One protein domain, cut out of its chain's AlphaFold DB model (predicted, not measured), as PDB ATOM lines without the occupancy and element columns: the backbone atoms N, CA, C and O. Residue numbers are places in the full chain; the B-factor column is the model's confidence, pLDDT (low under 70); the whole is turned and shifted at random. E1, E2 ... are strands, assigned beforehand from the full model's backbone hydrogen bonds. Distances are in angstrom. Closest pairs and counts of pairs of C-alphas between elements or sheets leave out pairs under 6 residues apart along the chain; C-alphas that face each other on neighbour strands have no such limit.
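What this domain is: This is residues 23 to 100 of the 116 residues of an uncharacterized protein of Rhizobium chutanense (UniProt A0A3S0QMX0). With little regular structure, the domain is a long, narrow slab: a twisted five-stranded sheet, continued by the ribbon E3 and E6 towards a looped end with E7. The printed 78 residues hold eight named strands, E1 to E8, with under half of the residues, and no named helix: all strand. The sheet, order E1 E2 E4 E5 E8, is antiparallel; the whole is loose, radius of gyration of the C-alphas 15.1 A, spanning 48 by 26 by 17 A.

Where its parts are: E1 is residues 24 to 27, from C-alpha 24 at (14.643, 43.863, 10.709); E2 35 to 38; E3 48 to 50; E4 53 to 56; E5 65 to 69, 12.6 A long; E6 71 to 73; E7 79 to 81; E8 94 to 96, to C-alpha 96 at (0.989, 34.905, 8.519).

How they stand to each other: Within hydrogen-bond range are N 25 and O 37, 2.8 A, in hairpin E1 and E2, and N 49 and O 72, 2.8 A, between antiparallel E3 and E6. E3 runs on into E4 at 20 degrees.

The domain as a whole: The farthest C-alphas, His 61 and Pro 82, are 48.1 A apart. The link E7 to E8 is long. The printed part has no cut; no printed residue is under 70 in pLDDT.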
ATOM      1  N   GLU A  23      17.251  39.854  10.893       95.19
ATOM      2  CA  GLU A  23      17.272  41.199  11.454       95.19
ATOM      3  C   GLU A  23      16.345  42.101  10.648       95.19
ATOM      4  O   GLU A  23      16.282  42.007   9.423       95.19
ATOM      5  N   PHE A  24      15.622  42.983  11.333       96.31
ATOM      6  CA  PHE A  24      14.643  43.863  10.709       96.31
ATOM      7  C   PHE A  24      14.983  45.323  10.971       96.31
ATOM      8  O   PHE A  24      15.380  45.703  12.071       96.31
ATOM      9  N   VAL A  25      14.763  46.148   9.953       96.75
ATOM     10  CA  VAL A  25      14.920  47.599  10.004       96.75
ATOM     11  C   VAL A  25      13.577  48.273   9.756       96.75
ATOM     12  O   VAL A  25      12.761  47.805   8.961       96.75
ATOM     13  N   TRP A  26      13.328  49.370  10.465       95.25
ATOM     14  CA  TRP A  26      12.112  50.155  10.289       95.25
ATOM     15  C   TRP A  26      12.206  51.017   9.028       95.25
ATOM     16  O   TRP A  26      13.151  51.790   8.866       95.25
ATOM     17  N   VAL A  27      11.197  50.919   8.166       95.06
ATOM     18  CA  VAL A  27      11.056  51.698   6.932       95.06
ATOM     19  C   VAL A  27       9.772  52.515   7.045       95.06
ATOM     20  O   VAL A  27       8.678  51.972   6.916       95.06
ATOM     21  N   ALA A  28       9.894  53.812   7.343       91.50
ATOM     22  CA  ALA A  28       8.760  54.671   7.711       91.50
ATOM     23  C   ALA A  28       7.808  54.993   6.544       91.50
ATOM     24  O   ALA A  28       6.613  55.188   6.751       91.50
ATOM     25  N   ASP A  29       8.324  55.038   5.320       88.50
ATOM     26  CA  ASP A  29       7.599  55.366   4.090       88.50
ATOM     27  C   ASP A  29       6.923  54.148   3.435       88.50
ATOM     28  O   ASP A  29       6.183  54.286   2.459       88.50
ATOM     29  N   PHE A  30       7.096  52.946   3.996       85.75
ATOM     30  CA  PHE A  30       6.471  51.739   3.467       85.75
ATOM     31  C   PHE A  30       4.939  51.794   3.606       85.75
ATOM     32  O   PHE A  30       4.391  51.852   4.708       85.75
ATOM     33  N   GLY A  31       4.213  51.771   2.482       78.69
ATOM     34  CA  GLY A  31       2.748  51.633   2.461       78.69
ATOM     35  C   GLY A  31       1.956  52.724   3.205       78.69
ATOM     36  O   GLY A  31       0.802  52.480   3.578       78.69
ATOM     37  N   ASN A  32       2.560  53.904   3.416       80.25
ATOM     38  CA  ASN A  32       2.046  55.051   4.189       80.25
ATOM     39  C   ASN A  32       1.820  54.803   5.696       80.25
ATOM     40  O   ASN A  32       1.225  55.644   6.367       80.25
ATOM     41  N   SER A  33       2.255  53.663   6.232       84.38
ATOM     42  CA  SER A  33       2.112  53.307   7.657       84.38
ATOM     43  C   SER A  33       3.403  52.773   8.281       84.38
ATOM     44  O   SER A  33       3.427  52.436   9.463       84.38
ATOM     45  N   GLY A  34       4.461  52.690   7.478       90.81
ATOM     46  CA  GLY A  34       5.718  52.050   7.803       90.81
ATOM     47  C   GLY A  34       5.626  50.526   7.919       90.81
ATOM     48  O   GLY A  34       4.544  49.939   8.025       90.81
ATOM     49  N   ALA A  35       6.786  49.878   7.864       94.44
ATOM     50  CA  ALA A  35       6.934  48.439   8.049       94.44
ATOM     51  C   ALA A  35       8.319  48.097   8.600       94.44
ATOM     52  O   ALA A  35       9.296  48.807   8.357       94.44
ATOM     53  N   TRP A  36       8.411  46.969   9.300       95.31
ATOM     54  CA  TRP A  36       9.698  46.346   9.589       95.31
ATOM     55  C   TRP A  36      10.068  45.460   8.411       95.31
ATOM     56  O   TRP A  36       9.362  44.497   8.127       95.31
ATOM     57  N   VAL A  37      11.153  45.776   7.718       95.69
ATOM     58  CA  VAL A  37      11.622  45.027   6.548       95.69
ATOM     59  C   VAL A  37      12.917  44.322   6.913       95.69
ATOM     60  O   VAL A  37      13.754  44.890   7.611       95.69
ATOM     61  N   VAL A  38      13.078  43.077   6.476       96.12
ATOM     62  CA  VAL A  38      14.307  42.327   6.731       96.12
ATOM     63  C   VAL A  38      15.512  43.035   6.105       96.12
ATOM     64  O   VAL A  38      15.474  43.469   4.953       96.12
ATOM     65  N   SER A  39      16.594  43.136   6.868       94.50
ATOM     66  CA  SER A  39      17.903  43.549   6.375       94.50
ATOM     67  C   SER A  39      18.662  42.294   5.960       94.50
ATOM     68  O   SER A  39      19.201  41.577   6.800       94.50
ATOM     69  N   ALA A  40      18.641  41.980   4.667       91.06
ATOM     70  CA  ALA A  40      19.255  40.768   4.137       91.06
ATOM     71  C   ALA A  40      20.165  41.070   2.948       91.06
ATOM     72  O   ALA A  40      19.882  41.944   2.127       91.06
ATOM     73  N   GLN A  41      21.248  40.304   2.845       89.25
ATOM     74  CA  GLN A  41      22.123  40.284   1.676       89.25
ATOM     75  C   GLN A  41      21.859  39.011   0.856       89.25
ATOM     76  O   GLN A  41      21.337  38.041   1.404       89.25
ATOM     77  N   PRO A  42      22.175  38.991  -0.451       89.69
ATOM     78  CA  PRO A  42      22.072  37.776  -1.250       89.69
ATOM     79  C   PRO A  42      22.998  36.674  -0.719       89.69
ATOM     80  O   PRO A  42      24.206  36.875  -0.610       89.69
ATOM     81  N   GLU A  43      22.441  35.497  -0.446       86.94
ATOM     82  CA  GLU A  43      23.166  34.351   0.104       86.94
ATOM     83  C   GLU A  43      23.321  33.210  -0.910       86.94
ATOM     84  O   GLU A  43      22.399  32.861  -1.659       86.94
ATOM     85  N   GLY A  44      24.495  32.574  -0.891       85.75
ATOM     86  CA  GLY A  44      24.770  31.345  -1.632       85.75
ATOM     87  C   GLY A  44      24.796  31.490  -3.165       85.75
ATOM     88  O   GLY A  44      24.715  32.592  -3.710       85.75
ATOM     89  N   PRO A  45      24.903  30.365  -3.897       85.81
ATOM     90  CA  PRO A  45      25.071  30.357  -5.356       85.81
ATOM     91  C   PRO A  45      23.844  30.879  -6.119       85.81
ATOM     92  O   PRO A  45      23.971  31.367  -7.243       85.81
ATOM     93  N   CYS A  46      22.661  30.804  -5.505       88.12
ATOM     94  CA  CYS A  46      21.414  31.329  -6.056       88.12
ATOM     95  C   CYS A  46      21.207  32.826  -5.783       88.12
ATOM     96  O   CYS A  46      20.254  33.408  -6.308       88.12
ATOM     97  N   GLY A  47      22.048  33.437  -4.939       90.12
ATOM     98  CA  GLY A  47      21.858  34.803  -4.463       90.12
ATOM     99  C   GLY A  47      20.475  34.982  -3.841       90.12
ATOM    100  O   GLY A  47      19.697  35.821  -4.302       90.12
ATOM    101  N   ILE A  48      20.133  34.134  -2.868       89.38
ATOM    102  CA  ILE A  48      18.837  34.188  -2.190       89.38
ATOM    103  C   ILE A  48      18.786  35.427  -1.315       89.38
ATOM    104  O   ILE A  48      19.591  35.579  -0.406       89.38
ATOM    105  N   VAL A  49      17.815  36.294  -1.575       92.81
ATOM    106  CA  VAL A  49      17.546  37.481  -0.769       92.81
ATOM    107  C   VAL A  49      16.242  37.263  -0.024       92.81
ATOM    108  O   VAL A  49      15.213  36.952  -0.630       92.81
ATOM    109  N   GLN A  50      16.280  37.437   1.292       93.31
ATOM    110  CA  GLN A  50      15.071  37.468   2.103       93.31
ATOM    111  C   GLN A  50      14.367  38.811   1.897       93.31
ATOM    112  O   GLN A  50      14.994  39.863   1.935       93.31
ATOM    113  N   LEU A  51      13.056  38.769   1.682       94.50
ATOM    114  CA  LEU A  51      12.185  39.929   1.446       94.50
ATOM    115  C   LEU A  51      11.035  39.970   2.462       94.50
ATOM    116  O   LEU A  51       9.942  40.472   2.186       94.50
ATOM    117  N   SER A  52      11.274  39.364   3.622       95.94
ATOM    118  CA  SER A  52      10.283  39.221   4.676       95.94
ATOM    119  C   SER A  52      10.028  40.558   5.369       95.94
ATOM    120  O   SER A  52      10.926  41.394   5.490       95.94
ATOM    121  N   ARG A  53       8.793  40.784   5.809       96.06
ATOM    122  CA  ARG A  53       8.379  42.057   6.407       96.06
ATOM    123  C   ARG A  53       7.245  41.883   7.407       96.06
ATOM    124  O   ARG A  53       6.396  41.014   7.231       96.06
ATOM    125  N   PHE A  54       7.205  42.743   8.418       94.50
ATOM    126  CA  PHE A  54       6.038  42.925   9.272       94.50
ATOM    127  C   PHE A  54       5.303  44.193   8.864       94.50
ATOM    128  O   PHE A  54       5.843  45.299   8.936       94.50
ATOM    129  N   GLU A  55       4.049  44.021   8.468       92.81
ATOM    130  CA  GLU A  55       3.145  45.111   8.134       92.81
ATOM    131  C   GLU A  55       2.151  45.329   9.267       92.81
ATOM    132  O   GLU A  55       1.542  44.381   9.770       92.81
ATOM    133  N   MET A  56       1.959  46.588   9.645       90.12
ATOM    134  CA  MET A  56       1.008  46.955  10.680       90.12
ATOM    135  C   MET A  56      -0.431  46.668  10.230       90.12
ATOM    136  O   MET A  56      -0.824  47.008   9.110       90.12
ATOM    137  N   ASP A  57      -1.242  46.078  11.109       85.69
ATOM    138  CA  ASP A  57      -2.675  45.968  10.865       85.69
ATOM    139  C   ASP A  57      -3.342  47.341  11.027       85.69
ATOM    140  O   ASP A  57      -3.404  47.903  12.125       85.69
ATOM    141  N   LYS A  58      -3.844  47.878   9.910       81.50
ATOM    142  CA  LYS A  58      -4.488  49.197   9.852       81.50
ATOM    143  C   LYS A  58      -5.795  49.253  10.641       81.50
ATOM    144  O   LYS A  58      -6.154  50.321  11.120       81.50
ATOM    145  N   GLU A  59      -6.496  48.130  10.773       82.75
ATOM    146  CA  GLU A  59      -7.779  48.057  11.477       82.75
ATOM    147  C   GLU A  59      -7.587  48.070  13.002       82.75
ATOM    148  O   GLU A  59      -8.444  48.566  13.724       82.75
ATOM    149  N   TYR A  60      -6.437  47.598  13.498       81.06
ATOM    150  CA  TYR A  60      -6.153  47.458  14.933       81.06
ATOM    151  C   TYR A  60      -5.057  48.412  15.429       81.06
ATOM    152  O   TYR A  60      -4.376  48.121  16.412       81.06
ATOM    153  N   HIS A  61      -4.888  49.554  14.751       72.06
ATOM    154  CA  HIS A  61      -4.060  50.693  15.179       72.06
ATOM    155  C   HIS A  61      -2.647  50.328  15.683       72.06
ATOM    156  O   HIS A  61      -2.119  50.964  16.593       72.06
ATOM    157  N   GLY A  62      -2.026  49.298  15.104       73.56
ATOM    158  CA  GLY A  62      -0.662  48.890  15.450       73.56
ATOM    159  C   GLY A  62      -0.486  47.952  16.633       73.56
ATOM    160  O   GLY A  62       0.652  47.633  16.976       73.56
ATOM    161  N   LEU A  63      -1.579  47.443  17.202       83.44
ATOM    162  CA  LEU A  63      -1.522  46.373  18.200       83.44
ATOM    163  C   LEU A  63      -1.094  45.035  17.591       83.44
ATOM    164  O   LEU A  63      -0.424  44.241  18.249       83.44
ATOM    165  N   PHE A  64      -1.459  44.797  16.331       89.19
ATOM    166  CA  PHE A  64      -1.158  43.557  15.632       89.19
ATOM    167  C   PHE A  64      -0.418  43.807  14.325       89.19
ATOM    168  O   PHE A  64      -0.556  44.849  13.678       89.19
ATOM    169  N   TRP A  65       0.365  42.804  13.942       89.44
ATOM    170  CA  TRP A  65       1.208  42.817  12.760       89.44
ATOM    171  C   TRP A  65       0.920  41.577  11.931       89.44
ATOM    172  O   TRP A  65       0.642  40.501  12.462       89.44
ATOM    173  N   ARG A  66       1.003  41.735  10.617       92.12
ATOM    174  CA  ARG A  66       0.981  40.632   9.666       92.12
ATOM    175  C   ARG A  66       2.406  40.377   9.227       92.12
ATOM    176  O   ARG A  66       3.078  41.298   8.762       92.12
ATOM    177  N   TYR A  67       2.860  39.144   9.381       93.38
ATOM    178  CA  TYR A  67       4.176  38.750   8.911       93.38
ATOM    179  C   TYR A  67       4.054  38.206   7.495       93.38
ATOM    180  O   TYR A  67       3.311  37.262   7.239       93.38
ATOM    181  N   VAL A  68       4.772  38.821   6.566       94.44
ATOM    182  CA  VAL A  68       4.840  38.389   5.178       94.44
ATOM    183  C   VAL A  68       6.224  37.816   4.944       94.44
ATOM    184  O   VAL A  68       7.195  38.568   4.894       94.44
ATOM    185  N   ALA A  69       6.321  36.497   4.809       93.56
ATOM    186  CA  ALA A  69       7.569  35.824   4.488       93.56
ATOM    187  C   ALA A  69       7.695  35.665   2.975       93.56
ATOM    188  O   ALA A  69       6.798  35.140   2.314       93.56
ATOM    189  N   ARG A  70       8.816  36.114   2.423       93.94
ATOM    190  CA  ARG A  70       9.122  35.978   0.999       93.94
ATOM    191  C   ARG A  70      10.625  35.923   0.816       93.94
ATOM    192  O   ARG A  70      11.368  36.569   1.552       93.94
ATOM    193  N   LYS A  71      11.062  35.207  -0.210       92.00
ATOM    194  CA  LYS A  71      12.439  35.234  -0.700       92.00
ATOM    195  C   LYS A  71      12.449  35.387  -2.215       92.00
ATOM    196  O   LYS A  71      11.456  35.098  -2.878       92.00
ATOM    197  N   ALA A  72      13.561  35.861  -2.749       92.12
ATOM    198  CA  ALA A  72      13.801  35.942  -4.181       92.12
ATOM    199  C   ALA A  72      15.180  35.371  -4.507       92.12
ATOM    200  O   ALA A  72      16.124  35.550  -3.740       92.12
ATOM    201  N   ALA A  73      15.297  34.694  -5.645       91.75
ATOM    202  CA  ALA A  73      16.575  34.250  -6.182       91.75
ATOM    203  C   ALA A  73      17.050  35.274  -7.214       91.75
ATOM    204  O   ALA A  73      16.376  35.518  -8.213       91.75
ATOM    205  N   THR A  74      18.212  35.875  -6.975       90.56
ATOM    206  CA  THR A  74      18.796  36.864  -7.896       90.56
ATOM    207  C   THR A  74      19.641  36.218  -8.997       90.56
ATOM    208  O   THR A  74      19.868  36.839 -10.034       90.56
ATOM    209  N   ASN A  75      20.042  34.952  -8.823       89.75
ATOM    210  CA  ASN A  75      20.731  34.145  -9.829       89.75
ATOM    211  C   ASN A  75      19.931  32.864 -10.161       89.75
ATOM    212  O   ASN A  75      20.225  31.791  -9.627       89.75
ATOM    213  N   PRO A  76      18.925  32.937 -11.054       81.25
ATOM    214  CA  PRO A  76      18.088  31.784 -11.400       81.25
ATOM    215  C   PRO A  76      18.832  30.715 -12.213       81.25
ATOM    216  O   PRO A  76      18.384  29.574 -12.262       81.25
ATOM    217  N   THR A  77      19.960  31.069 -12.838       85.38
ATOM    218  CA  THR A  77      20.818  30.149 -13.605       85.38
ATOM    219  C   THR A  77      21.785  29.347 -12.737       85.38
ATOM    220  O   THR A  77      22.484  28.474 -13.249       85.38
ATOM    221  N   GLY A  78      21.864  29.655 -11.441       83.75
ATOM    222  CA  GLY A  78      22.700  28.920 -10.504       83.75
ATOM    223  C   GLY A  78      22.140  27.540 -10.156       83.75
ATOM    224  O   GLY A  78      21.001  27.182 -10.470       83.75
ATOM    225  N   THR A  79      22.937  26.803  -9.389       84.31
ATOM    226  CA  THR A  79      22.572  25.500  -8.834       84.31
ATOM    227  C   THR A  79      22.831  25.531  -7.331       84.31
ATOM    228  O   THR A  79      23.930  25.889  -6.912       84.31
ATOM    229  N   LEU A  80      21.828  25.178  -6.519       79.62
ATOM    230  CA  LEU A  80      21.945  25.156  -5.056       79.62
ATOM    231  C   LEU A  80      22.768  23.948  -4.590       79.62
ATOM    232  O   LEU A  80      23.664  24.082  -3.766       79.62
ATOM    233  N   MET A  81      22.469  22.778  -5.158       77.81
ATOM    234  CA  MET A  81      23.151  21.497  -4.949       77.81
ATOM    235  C   MET A  81      23.013  20.642  -6.216       77.81
ATOM    236  O   MET A  81      22.134  20.935  -7.030       77.81
ATOM    237  N   PRO A  82      23.827  19.589  -6.425       78.25
ATOM    238  CA  PRO A  82      23.681  18.708  -7.584       78.25
ATOM    239  C   PRO A  82      22.224  18.240  -7.755       78.25
ATOM    240  O   PRO A  82      21.661  17.616  -6.863       78.25
ATOM    241  N   GLY A  83      21.601  18.590  -8.884       79.25
ATOM    242  CA  GLY A  83      20.195  18.274  -9.176       79.25
ATOM    243  C   GLY A  83      19.153  19.305  -8.709       79.25
ATOM    244  O   GLY A  83      17.997  19.197  -9.110       79.25
ATOM    245  N   TYR A  84      19.535  20.333  -7.944       79.94
ATOM    246  CA  TYR A  84      18.639  21.392  -7.459       79.94
ATOM    247  C   TYR A  84      18.945  22.743  -8.110       79.94
ATOM    248  O   TYR A  84      19.862  23.463  -7.707       79.94
ATOM    249  N   SER A  85      18.141  23.096  -9.113       86.44
ATOM    250  CA  SER A  85      18.201  24.397  -9.786       86.44
ATOM    251  C   SER A  85      17.773  25.532  -8.855       86.44
ATOM    252  O   SER A  85      16.775  25.412  -8.143       86.44
ATOM    253  N   CYS A  86      18.452  26.678  -8.931       86.19
ATOM    254  CA  CYS A  86      18.027  27.893  -8.236       86.19
ATOM    255  C   CYS A  86      16.653  28.400  -8.707       86.19
ATOM    256  O   CYS A  86      15.958  29.075  -7.951       86.19
ATOM    257  N   SER A  87      16.218  28.033  -9.917       84.00
ATOM    258  CA  SER A  87      14.861  28.323 -10.400       84.00
ATOM    259  C   SER A  87      13.762  27.568  -9.644       84.00
ATOM    260  O   SER A  87      12.618  28.013  -9.644       84.00
ATOM    261  N   ALA A  88      14.098  26.449  -8.995       83.69
ATOM    262  CA  ALA A  88      13.170  25.665  -8.184       83.69
ATOM    263  C   ALA A  88      13.040  26.198  -6.748       83.69
ATOM    264  O   ALA A  88      12.276  25.654  -5.952       83.69
ATOM    265  N   VAL A  89      13.789  27.250  -6.396       84.25
ATOM    266  CA  VAL A  89      13.644  27.900  -5.098       84.25
ATOM    267  C   VAL A  89      12.260  28.523  -5.021       84.25
ATOM    268  O   VAL A  89      11.859  29.309  -5.877       84.25
ATOM    269  N   ASP A  90      11.548  28.174  -3.961       86.75
ATOM    270  CA  ASP A  90      10.247  28.741  -3.653       86.75
ATOM    271  C   ASP A  90      10.364  30.252  -3.395       86.75
ATOM    272  O   ASP A  90      10.957  30.689  -2.418       86.75
ATOM    273  N   GLN A  91       9.824  31.061  -4.297       89.81
ATOM    274  CA  GLN A  91       9.793  32.522  -4.174       89.81
ATOM    275  C   GLN A  91       8.384  33.026  -3.829       89.81
ATOM    276  O   GLN A  91       8.075  34.209  -4.017       89.81
ATOM    277  N   GLY A  92       7.526  32.111  -3.363       90.38
ATOM    278  CA  GLY A  92       6.169  32.387  -2.933       90.38
ATOM    279  C   GLY A  92       6.124  33.380  -1.778       90.38
ATOM    280  O   GLY A  92       7.043  33.485  -0.962       90.38
ATOM    281  N   GLU A  93       5.034  34.140  -1.735       92.81
ATOM    282  CA  GLU A  93       4.720  34.997  -0.601       92.81
ATOM    283  C   GLU A  93       3.811  34.234   0.368       92.81
ATOM    284  O   GLU A  93       2.744  33.750  -0.012       92.81
ATOM    285  N   TYR A  94       4.233  34.144   1.626       90.44
ATOM    286  CA  TYR A  94       3.490  33.496   2.698       90.44
ATOM    287  C   TYR A  94       3.032  34.538   3.709       90.44
ATOM    288  O   TYR A  94       3.844  35.160   4.393       90.44
ATOM    289  N   LEU A  95       1.716  34.705   3.811       90.94
ATOM    290  CA  LEU A  95       1.093  35.608   4.767       90.94
ATOM    291  C   LEU A  95       0.746  34.859   6.058       90.94
ATOM    292  O   LEU A  95      -0.078  33.944   6.056       90.94
ATOM    293  N   TYR A  96       1.328  35.308   7.162       89.88
ATOM    294  CA  TYR A  96       0.989  34.905   8.519       89.88
ATOM    295  C   TYR A  96       0.198  36.043   9.163       89.88
ATOM    296  O   TYR A  96       0.744  37.075   9.560       89.88
ATOM    297  N   ASP A  97      -1.117  35.858   9.196       88.50
ATOM    298  CA  ASP A  97      -2.081  36.829   9.702       88.50
ATOM    299  C   ASP A  97      -2.687  36.306  11.004       88.50
ATOM    300  O   ASP A  97      -3.196  35.189  11.060       88.50
ATOM    301  N   TRP A  98      -2.658  37.126  12.047       84.69
ATOM    302  CA  TRP A  98      -3.195  36.794  13.362       84.69
ATOM    303  C   TRP A  98      -4.719  36.562  13.349       84.69
ATOM    304  O   TRP A  98      -5.221  35.804  14.177       84.69
ATOM    305  N   LYS A  99      -5.462  37.166  12.404       84.31
ATOM    306  CA  LYS A  99      -6.920  36.973  12.256       84.31
ATOM    307  C   LYS A  99      -7.271  35.618  11.663       84.31
ATOM    308  O   LYS A  99      -8.401  35.150  11.802       84.31
ATOM    309  N   LYS A 100      -6.340  35.019  10.921       77.06
ATOM    310  CA  LYS A 100      -6.586  33.811  10.141       77.06
ATOM    311  C   LYS A 100      -5.823  32.656  10.754       77.06
ATOM    312  O   LYS A 100      -4.604  32.576  10.672       77.06
TER     313      LYS A 100